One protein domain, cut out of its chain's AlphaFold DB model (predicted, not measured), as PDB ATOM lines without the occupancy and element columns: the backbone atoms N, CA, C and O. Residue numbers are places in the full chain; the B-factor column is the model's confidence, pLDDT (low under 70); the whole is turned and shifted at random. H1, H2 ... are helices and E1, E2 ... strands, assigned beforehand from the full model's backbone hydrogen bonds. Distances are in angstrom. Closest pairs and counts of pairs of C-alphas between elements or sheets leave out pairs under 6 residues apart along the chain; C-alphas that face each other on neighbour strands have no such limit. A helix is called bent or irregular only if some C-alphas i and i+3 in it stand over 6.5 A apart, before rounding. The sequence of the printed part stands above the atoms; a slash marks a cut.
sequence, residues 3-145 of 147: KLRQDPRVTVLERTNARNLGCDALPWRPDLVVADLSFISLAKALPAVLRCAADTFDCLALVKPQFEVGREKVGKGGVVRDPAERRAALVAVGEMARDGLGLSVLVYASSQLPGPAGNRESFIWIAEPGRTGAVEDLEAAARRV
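AT A GLANCE: This is residues 3 to 145 of the 147 residues of the protein "TlyA family RNA methyltransferase" of Thermoleophilaceae bacterium (UniProt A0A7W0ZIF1). What does the model look like? A strongly twisted sheet of four strands is covered on one face by H1, H3 and H4, which run along its strands; residues 5 to 10, in the long stretch before E1, stick out. What makes it up? There are 143 printed residues, with the named elements in the order E1 H1 E2 H2 H3 E3 E4 H4, and the mixed sheet runs E1 E2 E4 E3. The class is mixed, helices and strands, with under half of the residues in named elements. How large is it? It is compact, with a radius of gyration of the C-alphas of 15.6 A and spans of 43 by 36 by 24 A.

IN THESE COORDINATES: Where are the strands? E1 is residues 32 to 35, from C-alpha 32 at (-29.085, 44.818, 29.541), and E2 is 58 to 63, 15.6 A long. E4 is 120 to 127, 23.4 A, and E3 is 104 to 114, 26.5 A. Where are the helices? H3 is residues 83 to 101, 26.0 A, H1 is 42 to 51, 13.7 A, and H2 is 65 to 68. H4, residues 138 to 143, ends with C-alpha 143 at (-37.919, 37.582, 5.975).

HOW THE PARTS SIT: How do the strands pair? E1 and E2 are parallel, with N 35 and O 60 3.0 A apart, within hydrogen-bond range. E2 and E4 are antiparallel, with N 61 and O 124 at 3.0 A; E3 and E4 are an antiparallel hairpin, with N 106 and O 125 at 2.8 A. How are the helices on the sheet? In two layers, a sheet with helices on one face, H1 is over E2 at a height of 10.0 A, H3 over E4 and only just over E3, with 3 C-alphas there, at 9.5 A, and H4 over E3 at 9.2 A; H2 only grazes the sheet with residues 65 to 66. E1, H1, E2 is a strand-helix-strand unit, parallel neighbour strands joined through a helix, and E2, H2 H3, E3 is a split one, with E4 between its strands; both crossovers are right-handed. What does H3, the hub, touch? Its residues 93 to 101 touch H1, closest at the C-alphas of Ala 43 and Met 96, 6.2 A, at a shallow tilt of 30 degrees, the same way. Its residues 87 to 95 touch H4, closest at the C-alphas of Arg 87 and Ala 142, 5.8 A, at a shallow tilt of 22 degrees, opposite ways. Its residues 85 to 93 touch H2, closest at the C-alphas of Pro 65 and Arg 86, 5.3 A. How are the helix backbones? In H3 and H4 every O i to N i+4 pair is within hydrogen-bond range, in H1 4 of 6 are, and H2 is too short for such a pair. H1 is only just irregular: C-alphas 44 and 47 are 6.7 A apart.

THE WHOLE: What is the greatest extent? The two C-alphas farthest apart are those of Pro 8 and Glu 72, 44.7 A. Is the printed part whole and sure? It has no cut, the link from H2 to H3 is long, with 14 residues, and no printed residue is under pLDDT 70.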
ATOM      1  N   LYS A   3     -17.119  27.966  39.090       90.81
ATOM      2  CA  LYS A   3     -16.347  29.220  39.052       90.81
ATOM      3  C   LYS A   3     -17.211  30.472  38.839       90.81
ATOM      4  O   LYS A   3     -16.984  31.466  39.506       90.81
ATOM      5  N   LEU A   4     -18.216  30.415  37.957       92.44
ATOM      6  CA  LEU A   4     -19.111  31.558  37.705       92.44
ATOM      7  C   LEU A   4     -19.995  31.869  38.915       92.44
ATOM      8  O   LEU A   4     -20.279  33.024  39.184       92.44
ATOM      9  N   ARG A   5     -20.412  30.841  39.659       91.06
ATOM     10  CA  ARG A   5     -21.280  31.010  40.834       91.06
ATOM     11  C   ARG A   5     -20.591  31.707  41.999       91.06
ATOM     12  O   ARG A   5     -21.276  32.254  42.847       91.06
ATOM     13  N   GLN A   6     -19.268  31.609  42.069       93.38
ATOM     14  CA  GLN A   6     -18.472  32.218  43.131       93.38
ATOM     15  C   GLN A   6     -17.938  33.600  42.757       93.38
ATOM     16  O   GLN A   6     -17.296  34.244  43.581       93.38
ATOM     17  N   ASP A   7     -18.149  34.044  41.518       96.69
ATOM     18  CA  ASP A   7     -17.691  35.360  41.098       96.69
ATOM     19  C   ASP A   7     -18.517  36.437  41.825       96.69
ATOM     20  O   ASP A   7     -19.746  36.395  41.758       96.69
ATOM     21  N   PRO A   8     -17.886  37.409  42.509       95.69
ATOM     22  CA  PRO A   8     -18.603  38.418  43.293       95.69
ATOM     23  C   PRO A   8     -19.503  39.328  42.446       95.69
ATOM     24  O   PRO A   8     -20.357  40.021  42.991       95.69
ATOM     25  N   ARG A   9     -19.332  39.335  41.118       95.12
ATOM     26  CA  ARG A   9     -20.175  40.089  40.179       95.12
ATOM     27  C   ARG A   9     -21.449  39.336  39.791       95.12
ATOM     28  O   ARG A   9     -22.275  39.879  39.065       95.12
ATOM     29  N   VAL A  10     -21.595  38.079  40.212       95.94
ATOM     30  CA  VAL A  10     -22.699  37.206  39.810       95.94
ATOM     31  C   VAL A  10     -23.673  37.031  40.967       95.94
ATOM     32  O   VAL A  10     -23.361  36.427  41.990       95.94
ATOM     33  N   THR A  11     -24.909  37.484  40.765       95.31
ATOM     34  CA  THR A  11     -26.039  37.125  41.624       95.31
ATOM     35  C   THR A  11     -26.823  35.994  40.975       95.31
ATOM     36  O   THR A  11     -27.357  36.130  39.876       95.31
ATOM     37  N   VAL A  12     -26.864  34.848  41.651       95.19
ATOM     38  CA  VAL A  12     -27.529  33.643  41.151       95.19
ATOM     39  C   VAL A  12     -28.969  33.599  41.655       95.19
ATOM     40  O   VAL A  12     -29.202  33.474  42.855       95.19
ATOM     41  N   LEU A  13     -29.930  33.628  40.731       94.62
ATOM     42  CA  LEU A  13     -31.345  33.389  41.020       94.62
ATOM     43  C   LEU A  13     -31.736  31.978  40.565       94.62
ATOM     44  O   LEU A  13     -32.029  31.738  39.396       94.62
ATOM     45  N   GLU A  14     -31.716  31.027  41.496       93.12
ATOM     46  CA  GLU A  14     -32.094  29.632  41.254       93.12
ATOM     47  C   GLU A  14     -33.476  29.295  41.783       93.12
ATOM     48  O   GLU A  14     -33.986  29.940  42.692       93.12
ATOM     49  N   ARG A  15     -34.075  28.232  41.225       93.81
ATOM     50  CA  ARG A  15     -35.456  27.815  41.539       93.81
ATOM     51  C   ARG A  15     -36.481  28.935  41.298       93.81
ATOM     52  O   ARG A  15     -37.611  28.858  41.770       93.81
ATOM     53  N   THR A  16     -36.097  29.922  40.497       95.00
ATOM     54  CA  THR A  16     -36.924  31.045  40.080       95.00
ATOM     55  C   THR A  16     -37.428  30.782  38.674       95.00
ATOM     56  O   THR A  16     -36.656  30.525  37.752       95.00
ATOM     57  N   ASN A  17     -38.743  30.848  38.494       95.88
ATOM     58  CA  ASN A  17     -39.334  30.794  37.168       95.88
ATOM     59  C   ASN A  17     -39.376  32.211  36.584       95.88
ATOM     60  O   ASN A  17     -40.063  33.065  37.137       95.88
ATOM     61  N   ALA A  18     -38.693  32.442  35.458       94.88
ATOM     62  CA  ALA A  18     -38.604  33.758  34.817       94.88
ATOM     63  C   ALA A  18     -39.976  34.400  34.531       94.88
ATOM     64  O   ALA A  18     -40.118  35.613  34.643       94.88
ATOM     65  N   ARG A  19     -41.014  33.597  34.255       95.81
ATOM     66  CA  ARG A  19     -42.389  34.087  34.021       95.81
ATOM     67  C   ARG A  19     -43.020  34.764  35.249       95.81
ATOM     68  O   ARG A  19     -43.995  35.490  35.119       95.81
ATOM     69  N   ASN A  20     -42.484  34.475  36.433       95.62
ATOM     70  CA  ASN A  20     -42.955  34.957  37.728       95.62
ATOM     71  C   ASN A  20     -41.911  35.867  38.396       95.62
ATOM     72  O   ASN A  20     -41.967  36.051  39.610       95.62
ATOM     73  N   LEU A  21     -40.925  36.377  37.646       96.31
ATOM     74  CA  LEU A  21     -39.889  37.235  38.212       96.31
ATOM     75  C   LEU A  21     -40.522  38.516  38.785       96.31
ATOM     76  O   LEU A  21     -41.286  39.209  38.102       96.31
ATOM     77  N   GLY A  22     -40.225  38.787  40.056       95.81
ATOM     78  CA  GLY A  22     -40.585  40.020  40.750       95.81
ATOM     79  C   GLY A  22     -39.486  41.070  40.615       95.81
ATOM     80  O   GLY A  22     -38.307  40.730  40.512       95.81
ATOM     81  N   CYS A  23     -39.864  42.350  40.634       95.88
ATOM     82  CA  CYS A  23     -38.913  43.466  40.535       95.88
ATOM     83  C   CYS A  23     -37.980  43.573  41.755       95.88
ATOM     84  O   CYS A  23     -36.980  44.272  41.692       95.88
ATOM     85  N   ASP A  24     -38.319  42.900  42.852       95.50
ATOM     86  CA  ASP A  24     -37.543  42.773  44.086       95.50
ATOM     87  C   ASP A  24     -36.551  41.595  44.059       95.50
ATOM     88  O   ASP A  24     -35.772  41.421  44.996       95.50
ATOM     89  N   ALA A  25     -36.542  40.791  42.987       95.06
ATOM     90  CA  ALA A  25     -35.640  39.647  42.853       95.06
ATOM     91  C   ALA A  25     -34.159  40.047  42.738       95.06
ATOM     92  O   ALA A  25     -33.281  39.225  43.002       95.06
ATOM     93  N   LEU A  26     -33.876  41.289  42.341       95.06
ATOM     94  CA  LEU A  26     -32.539  41.873  42.311       95.06
ATOM     95  C   LEU A  26     -32.553  43.219  43.047       95.06
ATOM     96  O   LEU A  26     -33.543  43.944  42.970       95.06
ATOM     97  N   PRO A  27     -31.446  43.608  43.706       94.38
ATOM     98  CA  PRO A  27     -31.340  44.924  44.332       94.38
ATOM     99  C   PRO A  27     -31.100  46.064  43.323       94.38
ATOM    100  O   PRO A  27     -30.911  47.208  43.727       94.38
ATOM    101  N   TRP A  28     -31.097  45.771  42.019       96.12
ATOM    102  CA  TRP A  28     -30.971  46.738  40.929       96.12
ATOM    103  C   TRP A  28     -31.881  46.362  39.757       96.12
ATOM    104  O   TRP A  28     -32.358  45.230  39.656       96.12
ATOM    105  N   ARG A  29     -32.074  47.311  38.836       97.81
ATOM    106  CA  ARG A  29     -32.778  47.114  37.565       97.81
ATOM    107  C   ARG A  29     -31.761  47.003  36.424       97.81
ATOM    108  O   ARG A  29     -31.010  47.957  36.235       97.81
ATOM    109  N   PRO A  30     -31.677  45.870  35.706       97.94
ATOM    110  CA  PRO A  30     -30.733  45.718  34.599       97.94
ATOM    111  C   PRO A  30     -31.087  46.620  33.411       97.94
ATOM    112  O   PRO A  30     -32.253  46.711  33.031       97.94
ATOM    113  N   ASP A  31     -30.076  47.230  32.804       98.31
ATOM    114  CA  ASP A  31     -30.150  47.951  31.525       98.31
ATOM    115  C   ASP A  31     -29.865  47.036  30.319       98.31
ATOM    116  O   ASP A  31     -30.259  47.347  29.202       98.31
ATOM    117  N   LEU A  32     -29.244  45.874  30.537       98.56
ATOM    118  CA  LEU A  32     -29.085  44.818  29.541       98.56
ATOM    119  C   LEU A  32     -29.714  43.510  30.027       98.56
ATOM    120  O   LEU A  32     -29.358  42.965  31.074       98.56
ATOM    121  N   VAL A  33     -30.603  42.960  29.206       98.56
ATOM    122  CA  VAL A  33     -31.211  41.643  29.391       98.56
ATOM    123  C   VAL A  33     -30.778  40.731  28.250       98.56
ATOM    124  O   VAL A  33     -30.897  41.072  27.077       98.56
ATOM    125  N   VAL A  34     -30.312  39.529  28.583       98.44
ATOM    126  CA  VAL A  34     -30.110  38.454  27.605       98.44
ATOM    127  C   VAL A  34     -30.999  37.274  27.972       98.44
ATOM    128  O   VAL A  34     -31.064  36.886  29.140       98.44
ATOM    129  N   ALA A  35     -31.707  36.711  26.995       98.19
ATOM    130  CA  ALA A  35     -32.652  35.624  27.238       98.19
ATOM    131  C   ALA A  35     -32.409  34.446  26.290       98.19
ATOM    132  O   ALA A  35     -32.757  34.497  25.115       98.19
ATOM    133  N   ASP A  36     -31.865  33.358  26.833       97.00
ATOM    134  CA  ASP A  36     -31.794  32.047  26.186       97.00
ATOM    135  C   ASP A  36     -32.652  31.059  26.988       97.00
ATOM    136  O   ASP A  36     -32.215  30.472  27.980       97.00
ATOM    137  N   LEU A  37     -33.925  30.938  26.604       96.56
ATOM    138  CA  LEU A  37     -34.922  30.154  27.332       96.56
ATOM    139  C   LEU A  37     -35.345  28.934  26.515       96.56
ATOM    140  O   LEU A  37     -35.456  28.979  25.293       96.56
ATOM    141  N   SER A  38     -35.583  27.819  27.202       94.69
ATOM    142  CA  SER A  38     -36.056  26.577  26.583       94.69
ATOM    143  C   SER A  38     -37.339  26.098  27.248       94.69
ATOM    144  O   SER A  38     -37.553  26.347  28.434       94.69
ATOM    145  N   PHE A  39     -38.186  25.392  26.493       93.50
ATOM    146  CA  PHE A  39     -39.469  24.839  26.958       93.50
ATOM    147  C   PHE A  39     -40.508  25.882  27.410       93.50
ATOM    148  O   PHE A  39     -41.505  25.539  28.048       93.50
ATOM    149  N   ILE A  40     -40.301  27.152  27.064       95.19
ATOM    150  CA  ILE A  40     -41.222  28.258  27.311       95.19
ATOM    151  C   ILE A  40     -41.151  29.227  26.131       95.19
ATOM    152  O   ILE A  40     -40.066  29.489  25.621       95.19
ATOM    153  N   SER A  41     -42.306  29.747  25.719       97.19
ATOM    154  CA  SER A  41     -42.382  30.832  24.740       97.19
ATOM    155  C   SER A  41     -41.915  32.145  25.370       97.19
ATOM    156  O   SER A  41     -42.273  32.453  26.516       97.19
ATOM    157  N   LEU A  42     -41.176  32.952  24.613       98.19
ATOM    158  CA  LEU A  42     -40.762  34.293  25.015       98.19
ATOM    159  C   LEU A  42     -41.959  35.188  25.353       98.19
ATOM    160  O   LEU A  42     -41.879  35.945  26.318       98.19
ATOM    161  N   ALA A  43     -43.098  35.022  24.671       96.75
ATOM    162  CA  ALA A  43     -44.339  35.739  24.974       96.75
ATOM    163  C   ALA A  43     -44.840  35.512  26.412       96.75
ATOM    164  O   ALA A  43     -45.528  36.355  26.978       96.75
ATOM    165  N   LYS A  44     -44.481  34.380  27.032       96.75
ATOM    166  CA  LYS A  44     -44.847  34.066  28.424       96.75
ATOM    167  C   LYS A  44     -43.803  34.533  29.434       96.75
ATOM    168  O   LYS A  44     -44.154  34.780  30.584       96.75
ATOM    169  N   ALA A  45     -42.531  34.586  29.048       97.62
ATOM    170  CA  ALA A  45     -41.432  34.875  29.966       97.62
ATOM    171  C   ALA A  45     -41.047  36.361  29.981       97.62
ATOM    172  O   ALA A  45     -40.903  36.946  31.056       97.62
ATOM    173  N   LEU A  46     -40.904  36.977  28.805       97.94
ATOM    174  CA  LEU A  46     -40.385  38.337  28.668       97.94
ATOM    175  C   LEU A  46     -41.219  39.413  29.373       97.94
ATOM    176  O   LEU A  46     -40.593  40.281  29.974       97.94
ATOM    177  N   PRO A  47     -42.568  39.372  29.421       97.94
ATOM    178  CA  PRO A  47     -43.329  40.409  30.120       97.94
ATOM    179  C   PRO A  47     -42.931  40.577  31.593       97.94
ATOM    180  O   PRO A  47     -42.898  41.690  32.114       97.94
ATOM    181  N   ALA A  48     -42.616  39.476  32.284       97.75
ATOM    182  CA  ALA A  48     -42.176  39.537  33.674       97.75
ATOM    183  C   ALA A  48     -40.728  40.004  33.811       97.75
ATOM    184  O   ALA A  48     -40.434  40.828  34.676       97.75
ATOM    185  N   VAL A  49     -39.846  39.521  32.935       97.69
ATOM    186  CA  VAL A  49     -38.426  39.886  32.937       97.69
ATOM    187  C   VAL A  49     -38.236  41.369  32.608       97.69
ATOM    188  O   VAL A  49     -37.564  42.073  33.354       97.69
ATOM    189  N   LEU A  50     -38.866  41.868  31.542       98.00
ATOM    190  CA  LEU A  50     -38.676  43.238  31.057       98.00
ATOM    191  C   LEU A  50     -39.310  44.292  31.967       98.00
ATOM    192  O   LEU A  50     -38.783  45.387  32.089       98.00
ATOM    193  N   ARG A  51     -40.366  43.951  32.715       96.75
ATOM    194  CA  ARG A  51     -40.893  44.827  33.780       96.75
ATOM    195  C   ARG A  51     -39.872  45.085  34.904       96.75
ATOM    196  O   ARG A  51     -39.973  46.084  35.620       96.75
ATOM    197  N   CYS A  52     -38.909  44.180  35.081       97.50
ATOM    198  CA  CYS A  52     -37.834  44.312  36.065       97.50
ATOM    199  C   CYS A  52     -36.610  45.067  35.513       97.50
ATOM    200  O   CYS A  52     -35.689  45.346  36.280       97.50
ATOM    201  N   ALA A  53     -36.584  45.393  34.215       98.25
ATOM    202  CA  ALA A  53     -35.509  46.163  33.601       98.25
ATOM    203  C   ALA A  53     -35.545  47.641  34.036       98.25
ATOM    204  O   ALA A  53     -36.475  48.094  34.721       98.25
ATOM    205  N   ALA A  54     -34.485  48.371  33.690       98.38
ATOM    206  CA  ALA A  54     -34.417  49.824  33.792       98.38
ATOM    207  C   ALA A  54     -35.347  50.494  32.762       98.38
ATOM    208  O   ALA A  54     -35.840  49.836  31.851       98.38
ATOM    209  N   ASP A  55     -35.579  51.802  32.896       97.62
ATOM    210  CA  ASP A  55     -36.466  52.548  31.986       97.62
ATOM    211  C   ASP A  55     -35.900  52.645  30.561       97.62
ATOM    212  O   ASP A  55     -36.648  52.668  29.587       97.62
ATOM    213  N   THR A  56     -34.572  52.675  30.443       98.19
ATOM    214  CA  THR A  56     -33.834  52.548  29.183       98.19
ATOM    215  C   THR A  56     -33.079  51.235  29.229       98.19
ATOM    216  O   THR A  56     -32.280  51.022  30.144       98.19
ATOM    217  N   PHE A  57     -33.344  50.351  28.272       98.62
ATOM    218  CA  PHE A  57     -32.752  49.022  28.283       98.62
ATOM    219  C   PHE A  57     -32.575  48.451  26.881       98.62
ATOM    220  O   PHE A  57     -33.255  48.830  25.930       98.62
ATOM    221  N   ASP A  58     -31.696  47.464  26.787       98.69
ATOM    222  CA  ASP A  58     -31.570  46.579  25.645       98.69
ATOM    223  C   ASP A  58     -31.873  45.143  26.081       98.69
ATOM    224  O   ASP A  58     -31.413  44.661  27.115       98.69
ATOM    225  N   CYS A  59     -32.667  44.436  25.289       98.69
ATOM    226  CA  CYS A  59     -32.955  43.023  25.467       98.69
ATOM    227  C   CYS A  59     -32.579  42.263  24.201       98.69
ATOM    228  O   CYS A  59     -33.155  42.492  23.139       98.69
ATOM    229  N   LEU A  60     -31.643  41.325  24.327       98.56
ATOM    230  CA  LEU A  60     -31.290  40.382  23.276       98.56
ATOM    231  C   LEU A  60     -31.834  38.998  23.642       98.56
ATOM    232  O   LEU A  60     -31.277  38.290  24.485       98.56
ATOM    233  N   ALA A  61     -32.939  38.606  23.011       98.50
ATOM    234  CA  ALA A  61     -33.598  37.331  23.272       98.50
ATOM    235  C   ALA A  61     -33.427  36.369  22.096       98.50
ATOM    236  O   ALA A  61     -33.512  36.765  20.936       98.50
ATOM    237  N   LEU A  62     -33.198  35.093  22.392       98.00
ATOM    238  CA  LEU A  62     -33.078  34.039  21.398       98.00
ATOM    239  C   LEU A  62     -34.453  33.420  21.136       98.00
ATOM    240  O   LEU A  62     -35.008  32.715  21.978       98.00
ATOM    241  N   VAL A  63     -35.000  33.683  19.953       98.12
ATOM    242  CA  VAL A  63     -36.233  33.075  19.458       98.12
ATOM    243  C   VAL A  63     -35.926  31.660  18.986       98.12
ATOM    244  O   VAL A  63     -35.125  31.437  18.072       98.12
ATOM    245  N   LYS A  64     -36.593  30.695  19.617       96.88
ATOM    246  CA  LYS A  64     -36.466  29.266  19.332       96.88
ATOM    247  C   LYS A  64     -37.789  28.747  18.779       96.88
ATOM    248  O   LYS A  64     -38.682  28.449  19.576       96.88
ATOM    249  N   PRO A  65     -37.946  28.625  17.447       95.88
ATOM    250  CA  PRO A  65     -39.234  28.334  16.821       95.88
ATOM    251  C   PRO A  65     -39.975  27.150  17.447       95.88
ATOM    252  O   PRO A  65     -41.171  27.239  17.680       95.88
ATOM    253  N   GLN A  66     -39.269  26.082  17.827       95.56
ATOM    254  CA  GLN A  66     -39.832  24.885  18.462       95.56
ATOM    255  C   GLN A  66     -40.555  25.120  19.802       95.56
ATOM    256  O   GLN A  66     -41.260  24.226  20.272       95.56
ATOM    257  N   PHE A  67     -40.364  26.278  20.439       96.50
ATOM    258  CA  PHE A  67     -41.055  26.676  21.671       96.50
ATOM    259  C   PHE A  67     -42.075  27.798  21.461       96.50
ATOM    260  O   PHE A  67     -42.862  28.070  22.369       96.50
ATOM    261  N   GLU A  68     -42.070  28.422  20.284       97.12
ATOM    262  CA  GLU A  68     -42.986  29.502  19.913       97.12
ATOM    263  C   GLU A  68     -44.150  28.999  19.057       97.12
ATOM    264  O   GLU A  68     -45.271  29.485  19.186       97.12
ATOM    265  N   VAL A  69     -43.907  28.002  18.200       93.31
ATOM    266  CA  VAL A  69     -44.950  27.409  17.362       93.31
ATOM    267  C   VAL A  69     -45.758  26.361  18.131       93.31
ATOM    268  O   VAL A  69     -45.283  25.746  19.091       93.31
ATOM    269  N   GLY A  70     -47.000  26.136  17.698       89.56
ATOM    270  CA  GLY A  70     -47.845  25.066  18.226       89.56
ATOM    271  C   GLY A  70     -47.231  23.678  18.008       89.56
ATOM    272  O   GLY A  70     -46.428  23.461  17.100       89.56
ATOM    273  N   ARG A  71     -47.597  22.708  18.858       87.94
ATOM    274  CA  ARG A  71     -47.019  21.346  18.838       87.94
ATOM    275  C   ARG A  71     -47.196  20.650  17.489       87.94
ATOM    276  O   ARG A  71     -46.348  19.854  17.104       87.94
ATOM    277  N   GLU A  72     -48.276  20.955  16.784       90.75
ATOM    278  CA  GLU A  72     -48.611  20.446  15.457       90.75
ATOM    279  C   GLU A  72     -47.629  20.891  14.362       90.75
ATOM    280  O   GLU A  72     -47.474  20.197  13.360       90.75
ATOM    281  N   LYS A  73     -46.916  22.003  14.577       91.12
ATOM    282  CA  LYS A  73     -45.913  22.564  13.656       91.12
ATOM    283  C   LYS A  73     -44.489  22.083  13.955       91.12
ATOM    284  O   LYS A  73     -43.548  22.403  13.227       91.12
ATOM    285  N   VAL A  74     -44.309  21.292  15.014       92.00
ATOM    286  CA  VAL A  74     -43.012  20.732  15.401       92.00
ATOM    287  C   VAL A  74     -42.854  19.336  14.797       92.00
ATOM    288  O   VAL A  74     -43.526  18.383  15.182       92.00
ATOM    289  N   GLY A  75     -41.930  19.201  13.845       89.00
ATOM    290  CA  GLY A  75     -41.692  17.940  13.146       89.00
ATOM    291  C   GLY A  75     -40.908  16.905  13.963       89.00
ATOM    292  O   GLY A  75     -40.468  17.138  15.094       89.00
ATOM    293  N   LYS A  76     -40.648  15.746  13.338       86.69
ATOM    294  CA  LYS A  76     -39.845  14.659  13.926       86.69
ATOM    295  C   LYS A  76     -38.505  15.185  14.453       86.69
ATOM    296  O   LYS A  76     -37.782  15.885  13.734       86.69
ATOM    297  N   GLY A  77     -38.186  14.801  15.691       88.06
ATOM    298  CA  GLY A  77     -36.976  15.218  16.402       88.06
ATOM    299  C   GLY A  77     -37.092  16.563  17.124       88.06
ATOM    300  O   GLY A  77     -36.084  17.051  17.616       88.06
ATOM    301  N   GLY A  78     -38.285  17.168  17.190       91.69
ATOM    302  CA  GLY A  78     -38.462  18.463  17.850       91.69
ATOM    303  C   GLY A  78     -37.970  19.643  17.007       91.69
ATOM    304  O   GLY A  78     -37.564  20.658  17.567       91.69
ATOM    305  N   VAL A  79     -37.941  19.495  15.676       93.62
ATOM    306  CA  VAL A  79     -37.320  20.461  14.754       93.62
ATOM    307  C   VAL A  79     -38.354  21.128  13.855       93.62
ATOM    308  O   VAL A  79     -39.111  20.438  13.162       93.62
ATOM    309  N   VAL A  80     -38.326  22.460  13.806       94.69
ATOM    310  CA  VAL A  80     -39.147  23.280  12.903       94.69
ATOM    311  C   VAL A  80     -38.388  23.517  11.594       94.69
ATOM    312  O   VAL A  80     -37.457  24.321  11.509       94.69
ATOM    313  N   ARG A  81     -38.771  22.769  10.554       92.25
ATOM    314  CA  ARG A  81     -38.087  22.778   9.246       92.25
ATOM    315  C   ARG A  81     -38.655  23.795   8.267       92.25
ATOM    316  O   ARG A  81     -37.894  24.302   7.447       92.25
ATOM    317  N   ASP A  82     -39.942  24.102   8.367       94.19
ATOM    318  CA  ASP A  82     -40.596  25.063   7.486       94.19
ATOM    319  C   ASP A  82     -40.081  26.489   7.775       94.19
ATOM    320  O   ASP A  82     -40.216  26.964   8.909       94.19
ATOM    321  N   PRO A  83     -39.458  27.176   6.796       93.69
ATOM    322  CA  PRO A  83     -39.055  28.571   6.949       93.69
ATOM    323  C   PRO A  83     -40.216  29.511   7.277       93.69
ATOM    324  O   PRO A  83     -40.026  30.440   8.061       93.69
ATOM    325  N   ALA A  84     -41.418  29.251   6.754       95.56
ATOM    326  CA  ALA A  84     -42.595  30.056   7.050       95.56
ATOM    327  C   ALA A  84     -42.978  29.978   8.531       95.56
ATOM    328  O   ALA A  84     -43.304  30.999   9.127       95.56
ATOM    329  N   GLU A  85     -42.848  28.805   9.151       96.81
ATOM    330  CA  GLU A  85     -43.119  28.629  10.581       96.81
ATOM    331  C   GLU A  85     -42.045  29.276  11.464       96.81
ATOM    332  O   GLU A  85     -42.358  29.886  12.487       96.81
ATOM    333  N   ARG A  86     -40.768  29.212  11.060       96.25
ATOM    334  CA  ARG A  86     -39.695  29.923  11.778       96.25
ATOM    335  C   ARG A  86     -39.864  31.437  11.700       96.25
ATOM    336  O   ARG A  86     -39.685  32.125  12.701       96.25
ATOM    337  N   ARG A  87     -40.246  31.948  10.532       97.19
ATOM    338  CA  ARG A  87     -40.565  33.361  10.332       97.19
ATOM    339  C   ARG A  87     -41.794  33.783  11.135       97.19
ATOM    340  O   ARG A  87     -41.730  34.798  11.819       97.19
ATOM    341  N   ALA A  88     -42.859  32.984  11.127       97.38
ATOM    342  CA  ALA A  88     -44.053  33.249  11.925       97.38
ATOM    343  C   ALA A  88     -43.730  33.343  13.425       97.38
ATOM    344  O   ALA A  88     -44.256  34.218  14.107       97.38
ATOM    345  N   ALA A  89     -42.818  32.507  13.936       97.94
ATOM    346  CA  ALA A  89     -42.345  32.612  15.315       97.94
ATOM    347  C   ALA A  89     -41.638  33.951  15.606       97.94
ATOM    348  O   ALA A  89     -41.882  34.551  16.651       97.94
ATOM    349  N   LEU A  90     -40.792  34.446  14.693       98.25
ATOM    350  CA  LEU A  90     -40.136  35.753  14.845       98.25
ATOM    351  C   LEU A  90     -41.146  36.898  14.883       98.25
ATOM    352  O   LEU A  90     -41.065  37.756  15.766       98.25
ATOM    353  N   VAL A  91     -42.092  36.888  13.945       98.38
ATOM    354  CA  VAL A  91     -43.133  37.913  13.842       98.38
ATOM    355  C   VAL A  91     -44.014  37.898  15.082       98.38
ATOM    356  O   VAL A  91     -44.157  38.938  15.709       98.38
ATOM    357  N   ALA A  92     -44.480  36.730  15.529       98.31
ATOM    358  CA  ALA A  92     -45.315  36.617  16.724       98.31
ATOM    359  C   ALA A  92     -44.621  37.146  17.995       98.31
ATOM    360  O   ALA A  92     -45.245  37.821  18.816       98.31
ATOM    361  N   VAL A  93     -43.319  36.881  18.170       98.50
ATOM    362  CA  VAL A  93     -42.551  37.445  19.297       98.50
ATOM    363  C   VAL A  93     -42.375  38.959  19.145       98.50
ATOM    364  O   VAL A  93     -42.450  39.683  20.138       98.50
ATOM    365  N   GLY A  94     -42.172  39.450  17.920       98.50
ATOM    366  CA  GLY A  94     -42.084  40.882  17.639       98.50
ATOM    367  C   GLY A  94     -43.390  41.628  17.894       98.50
ATOM    368  O   GLY A  94     -43.370  42.667  18.541       98.50
ATOM    369  N   GLU A  95     -44.519  41.081  17.450       98.56
ATOM    370  CA  GLU A  95     -45.862  41.615  17.697       98.56
ATOM    371  C   GLU A  95     -46.188  41.592  19.191       98.56
ATOM    372  O   GLU A  95     -46.702  42.566  19.731       98.56
ATOM    373  N   MET A  96     -45.808  40.531  19.911       98.19
ATOM    374  CA  MET A  96     -45.939  40.506  21.370       98.19
ATOM    375  C   MET A  96     -45.156  41.647  22.029       98.19
ATOM    376  O   MET A  96     -45.689  42.315  22.913       98.19
ATOM    377  N   ALA A  97     -43.918  41.900  21.597       98.38
ATOM    378  CA  ALA A  97     -43.113  42.989  22.138       98.38
ATOM    379  C   ALA A  97     -43.692  44.367  21.771       98.38
ATOM    380  O   ALA A  97     -43.895  45.200  22.653       98.38
ATOM    381  N   ARG A  98     -43.989  44.596  20.488       98.31
ATOM    382  CA  ARG A  98     -44.451  45.887  19.966       98.31
ATOM    383  C   ARG A  98     -45.887  46.193  20.360       98.31
ATOM    384  O   ARG A  98     -46.150  47.206  20.997       98.31
ATOM    385  N   ASP A  99     -46.803  45.306  20.010       97.81
ATOM    386  CA  ASP A  99     -48.240  45.543  20.118       97.81
ATOM    387  C   ASP A  99     -48.761  45.107  21.497       97.81
ATOM    388  O   ASP A  99     -49.675  45.721  22.046       97.81
ATOM    389  N   GLY A 100     -48.151  44.077  22.096       97.38
ATOM    390  CA  GLY A 100     -48.519  43.580  23.424       97.38
ATOM    391  C   GLY A 100     -47.888  44.340  24.595       97.38
ATOM    392  O   GLY A 100     -48.538  44.499  25.629       97.38
ATOM    393  N   LEU A 101     -46.639  44.801  24.461       97.44
ATOM    394  CA  LEU A 101     -45.900  45.482  25.538       97.44
ATOM    395  C   LEU A 101     -45.553  46.947  25.229       97.44
ATOM    396  O   LEU A 101     -45.050  47.637  26.114       97.44
ATOM    397  N   GLY A 102     -45.813  47.436  24.012       98.00
ATOM    398  CA  GLY A 102     -45.479  48.805  23.605       98.00
ATOM    399  C   GLY A 102     -43.983  49.050  23.395       98.00
ATOM    400  O   GLY A 102     -43.548  50.198  23.413       98.00
ATOM    401  N   LEU A 103     -43.181  47.993  23.247       98.50
ATOM    402  CA  LEU A 103     -41.724  48.070  23.156       98.50
ATOM    403  C   LEU A 103     -41.245  48.251  21.713       98.50
ATOM    404  O   LEU A 103     -41.934  47.904  20.754       98.50
ATOM    405  N   SER A 104     -40.021  48.741  21.546       98.69
ATOM    406  CA  SER A 104     -39.408  48.842  20.224       98.69
ATOM    407  C   SER A 104     -38.681  47.547  19.873       98.69
ATOM    408  O   SER A 104     -37.784  47.122  20.594       98.69
ATOM    409  N   VAL A 105     -39.014  46.935  18.738       98.69
ATOM    410  CA  VAL A 105     -38.195  45.876  18.127       98.69
ATOM    411  C   VAL A 105     -37.209  46.551  17.186       98.69
ATOM    412  O   VAL A 105     -37.639  47.337  16.349       98.69
ATOM    413  N   LEU A 106     -35.907  46.285  17.306       98.44
ATOM    414  CA  LEU A 106     -34.891  46.930  16.463       98.44
ATOM    415  C   LEU A 106     -34.421  46.031  15.322       98.44
ATOM    416  O   LEU A 106     -34.296  46.479  14.183       98.44
ATOM    417  N   VAL A 107     -34.144  44.757  15.605       97.50
ATOM    418  CA  VAL A 107     -33.598  43.847  14.594       97.50
ATOM    419  C   VAL A 107     -33.891  42.388  14.911       97.50
ATOM    420  O   VAL A 107     -33.973  41.990  16.075       97.50
ATOM    421  N   TYR A 108     -33.971  41.587  13.850       98.31
ATOM    422  CA  TYR A 108     -33.812  40.141  13.912       98.31
ATOM    423  C   TYR A 108     -32.453  39.756  13.334       98.31
ATOM    424  O   TYR A 108     -32.041  40.297  12.306       98.31
ATOM    425  N   ALA A 109     -31.769  38.790  13.940       96.75
ATOM    426  CA  ALA A 109     -30.490  38.294  13.437       96.75
ATOM    427  C   ALA A 109     -30.381  36.778  13.612       96.75
ATOM    428  O   ALA A 109     -30.788  36.244  14.635       96.75
ATOM    429  N   SER A 110     -29.805  36.063  12.644       93.94
ATOM    430  CA  SER A 110     -29.572  34.622  12.810       93.94
ATOM    431  C   SER A 110     -28.541  34.372  13.912       93.94
ATOM    432  O   SER A 110     -27.534  35.078  13.977       93.94
ATOM    433  N   SER A 111     -28.737  33.332  14.730       92.88
ATOM    434  CA  SER A 111     -27.725  32.904  15.706       92.88
ATOM    435  C   SER A 111     -26.460  32.323  15.058       92.88
ATOM    436  O   SER A 111     -25.469  32.113  15.753       92.88
ATOM    437  N   GLN A 112     -26.498  32.022  13.749       87.44
ATOM    438  CA  GLN A 112     -25.457  31.324  12.972       87.44
ATOM    439  C   GLN A 112     -25.113  29.908  13.466       87.44
ATOM    440  O   GLN A 112     -24.316  29.210  12.841       87.44
ATOM    441  N   LEU A 113     -25.729  29.454  14.557       82.94
ATOM    442  CA  LEU A 113     -25.474  28.166  15.181       82.94
ATOM    443  C   LEU A 113     -26.799  27.416  15.329       82.94
ATOM    444  O   LEU A 113     -27.723  27.929  15.968       82.94
ATOM    445  N   PRO A 114     -26.924  26.210  14.753       79.31
ATOM    446  CA  PRO A 114     -28.095  25.396  15.010       79.31
ATOM    447  C   PRO A 114     -28.117  24.971  16.485       79.31
ATOM    448  O   PRO A 114     -27.084  24.614  17.056       79.31
ATOM    449  N   GLY A 115     -29.304  24.962  17.091       78.25
ATOM    450  CA  GLY A 115     -29.515  24.385  18.416       78.25
ATOM    451  C   GLY A 115     -29.194  22.878  18.434       78.25
ATOM    452  O   GLY A 115     -29.046  22.264  17.376       78.25
ATOM    453  N   PRO A 116     -29.150  22.223  19.609       78.81
ATOM    454  CA  PRO A 116     -28.646  20.847  19.744       78.81
ATOM    455  C   PRO A 116     -29.342  19.804  18.856       78.81
ATOM    456  O   PRO A 116     -28.718  18.850  18.404       78.81
ATOM    457  N   ALA A 117     -30.640  19.992  18.595       80.38
ATOM    458  CA  ALA A 117     -31.442  19.122  17.733       80.38
ATOM    459  C   ALA A 117     -31.436  19.543  16.246       80.38
ATOM    460  O   ALA A 117     -32.079  18.894  15.426       80.38
ATOM    461  N   GLY A 118     -30.749  20.631  15.890       87.31
ATOM    462  CA  GLY A 118     -30.705  21.187  14.536       87.31
ATOM    463  C   GLY A 118     -31.707  22.314  14.260       87.31
ATOM    464  O   GLY A 118     -31.879  22.690  13.103       87.31
ATOM    465  N   ASN A 119     -32.389  22.854  15.279       91.31
ATOM    466  CA  ASN A 119     -33.263  24.017  15.084       91.31
ATOM    467  C   ASN A 119     -32.437  25.248  14.709       91.31
ATOM    468  O   ASN A 119     -31.418  25.525  15.337       91.31
ATOM    469  N   ARG A 120     -32.896  26.000  13.707       92.81
ATOM    470  CA  ARG A 120     -32.353  27.329  13.418       92.81
ATOM    471  C   ARG A 120     -32.981  28.316  14.390       92.81
ATOM    472  O   ARG A 120     -34.204  28.410  14.468       92.81
ATOM    473  N   GLU A 121     -32.130  28.992  15.144       95.44
ATOM    474  CA  GLU A 121     -32.512  29.946  16.180       95.44
ATOM    475  C   GLU A 121     -32.087  31.348  15.728       95.44
ATOM    476  O   GLU A 121     -31.151  31.515  14.938       95.44
ATOM    477  N   SER A 122     -32.815  32.361  16.179       97.19
ATOM    478  CA  SER A 122     -32.609  33.737  15.731       97.19
ATOM    479  C   SER A 122     -32.805  34.691  16.896       97.19
ATOM    480  O   SER A 122     -33.715  34.525  17.698       97.19
ATOM    481  N   PHE A 123     -31.945  35.688  17.007       98.19
ATOM    482  CA  PHE A 123     -32.074  36.756  17.977       98.19
ATOM    483  C   PHE A 123     -33.149  37.759  17.566       98.19
ATOM    484  O   PHE A 123     -33.305  38.064  16.383       98.19
ATOM    485  N   ILE A 124     -33.826  38.313  18.567       98.69
ATOM    486  CA  ILE A 124     -34.592  39.554  18.495       98.69
ATOM    487  C   ILE A 124     -33.959  40.565  19.456       98.69
ATOM    488  O   ILE A 124     -33.666  40.231  20.608       98.69
ATOM    489  N   TRP A 125     -33.741  41.791  18.982       98.69
ATOM    490  CA  TRP A 125     -33.369  42.925  19.825       98.69
ATOM    491  C   TRP A 125     -34.610  43.765  20.124       98.69
ATOM    492  O   TRP A 125     -35.246  44.283  19.204       98.69
ATOM    493  N   ILE A 126     -34.944  43.880  21.406       98.75
ATOM    494  CA  ILE A 126     -36.051  44.675  21.938       98.75
ATOM    495  C   ILE A 126     -35.471  45.778  22.833       98.75
ATOM    496  O   ILE A 126     -34.524  45.522  23.572       98.75
ATOM    497  N   ALA A 127     -36.042  46.974  22.796       98.69
ATOM    498  CA  ALA A 127     -35.663  48.112  23.629       98.69
ATOM    499  C   ALA A 127     -36.908  48.806  24.203       98.69
ATOM    500  O   ALA A 127     -38.044  48.434  23.886       98.69
ATOM    501  N   GLU A 128     -36.699  49.819  25.042       98.31
ATOM    502  CA  GLU A 128     -37.787  50.628  25.588       98.31
ATOM    503  C   GLU A 128     -38.642  51.305  24.490       98.31
ATOM    504  O   GLU A 128     -38.203  51.439  23.338       98.31
ATOM    505  N   PRO A 129     -39.874  51.735  24.823       98.00
ATOM    506  CA  PRO A 129     -40.780  52.358  23.864       98.00
ATOM    507  C   PRO A 129     -40.163  53.571  23.158       98.00
ATOM    508  O   PRO A 129     -39.586  54.454  23.789       98.00
ATOM    509  N   GLY A 130     -40.340  53.653  21.838       96.88
ATOM    510  CA  GLY A 130     -39.937  54.823  21.052       96.88
ATOM    511  C   GLY A 130     -38.448  54.891  20.701       96.88
ATOM    512  O   GLY A 130     -38.007  55.899  20.147       96.88
ATOM    513  N   ARG A 131     -37.669  53.828  20.962       97.81
ATOM    514  CA  ARG A 131     -36.259  53.751  20.545       97.81
ATOM    515  C   ARG A 131     -36.121  53.993  19.037       97.81
ATOM    516  O   ARG A 131     -36.785  53.347  18.225       97.81
ATOM    517  N   THR A 132     -35.231  54.914  18.665       97.25
ATOM    518  CA  THR A 132     -34.933  55.242  17.265       97.25
ATOM    519  C   THR A 132     -34.399  54.023  16.514       97.25
ATOM    520  O   THR A 132     -33.556  53.292  17.031       97.25
ATOM    521  N   GLY A 133     -34.864  53.828  15.278       95.31
ATOM    522  CA  GLY A 133     -34.472  52.689  14.445       95.31
ATOM    523  C   GLY A 133     -35.304  51.426  14.673       95.31
ATOM    524  O   GLY A 133     -34.914  50.365  14.193       95.31
ATOM    525  N   ALA A 134     -36.432  51.524  15.388       97.50
ATOM    526  CA  ALA A 134     -37.375  50.421  15.495       97.50
ATOM    527  C   ALA A 134     -37.882  49.989  14.110       97.50
ATOM    528  O   ALA A 134     -38.144  50.822  13.241       97.50
ATOM    529  N   VAL A 135     -38.020  48.680  13.905       97.00
ATOM    530  CA  VAL A 135     -38.561  48.125  12.664       97.00
ATOM    531  C   VAL A 135     -40.049  48.437  12.543       97.00
ATOM    532  O   VAL A 135     -40.852  48.075  13.401       97.00
ATOM    533  N   GLU A 136     -40.411  49.077  11.434       95.44
ATOM    534  CA  GLU A 136     -41.802  49.392  11.096       95.44
ATOM    535  C   GLU A 136     -42.549  48.146  10.591       95.44
ATOM    536  O   GLU A 136     -43.670  47.864  11.018       95.44
ATOM    537  N   ASP A 137     -41.891  47.356   9.736       97.81
ATOM    538  CA  ASP A 137     -42.424  46.123   9.151       97.81
ATOM    539  C   ASP A 137     -41.685  44.892   9.704       97.81
ATOM    540  O   ASP A 137     -40.577  44.545   9.275       97.81
ATOM    541  N   LEU A 138     -42.319  44.230  10.678       98.19
ATOM    542  CA  LEU A 138     -41.792  43.025  11.321       98.19
ATOM    543  C   LEU A 138     -41.702  41.837  10.355       98.19
ATOM    544  O   LEU A 138     -40.754  41.060  10.446       98.19
ATOM    545  N   GLU A 139     -42.641  41.706   9.416       98.00
ATOM    546  CA  GLU A 139     -42.662  40.612   8.440       98.00
ATOM    547  C   GLU A 139     -41.494  40.763   7.460       98.00
ATOM    548  O   GLU A 139     -40.727  39.820   7.245       98.00
ATOM    549  N   ALA A 140     -41.289  41.965   6.911       97.56
ATOM    550  CA  ALA A 140     -40.146  42.245   6.045       97.56
ATOM    551  C   ALA A 140     -38.810  42.069   6.782       97.56
ATOM    552  O   ALA A 140     -37.857  41.535   6.208       97.56
ATOM    553  N   ALA A 141     -38.728  42.479   8.051       97.50
ATOM    554  CA  ALA A 141     -37.539  42.279   8.871       97.50
ATOM    555  C   ALA A 141     -37.264  40.788   9.136       97.50
ATOM    556  O   ALA A 141     -36.128  40.340   8.974       97.50
ATOM    557  N   ALA A 142     -38.291  40.005   9.476       97.62
ATOM    558  CA  ALA A 142     -38.164  38.573   9.725       97.62
ATOM    559  C   ALA A 142     -37.762  37.800   8.455       97.62
ATOM    560  O   ALA A 142     -36.892  36.929   8.519       97.62
ATOM    561  N   ARG A 143     -38.298  38.171   7.278       96.56
ATOM    562  CA  ARG A 143     -37.919  37.582   5.975       96.56
ATOM    563  C   ARG A 143     -36.438  37.726   5.630       96.56
ATOM    564  O   ARG A 143     -35.900  36.883   4.923       96.56
ATOM    565  N   ARG A 144     -35.760  38.771   6.120       94.12
ATOM    566  CA  ARG A 144     -34.312  38.952   5.887       94.12
ATOM    567  C   ARG A 144     -33.462  37.896   6.599       94.12
ATOM    568  O   ARG A 144     -32.336  37.650   6.180       94.12
ATOM    569  N   VAL A 145     -33.985  37.291   7.666       93.44
ATOM    570  CA  VAL A 145     -33.285  36.283   8.483       93.44
ATOM    571  C   VAL A 145     -33.767  34.868   8.160       93.44
ATOM    572  O   VAL A 145     -32.976  33.924   8.088       93.44
TER     573      VAL A 145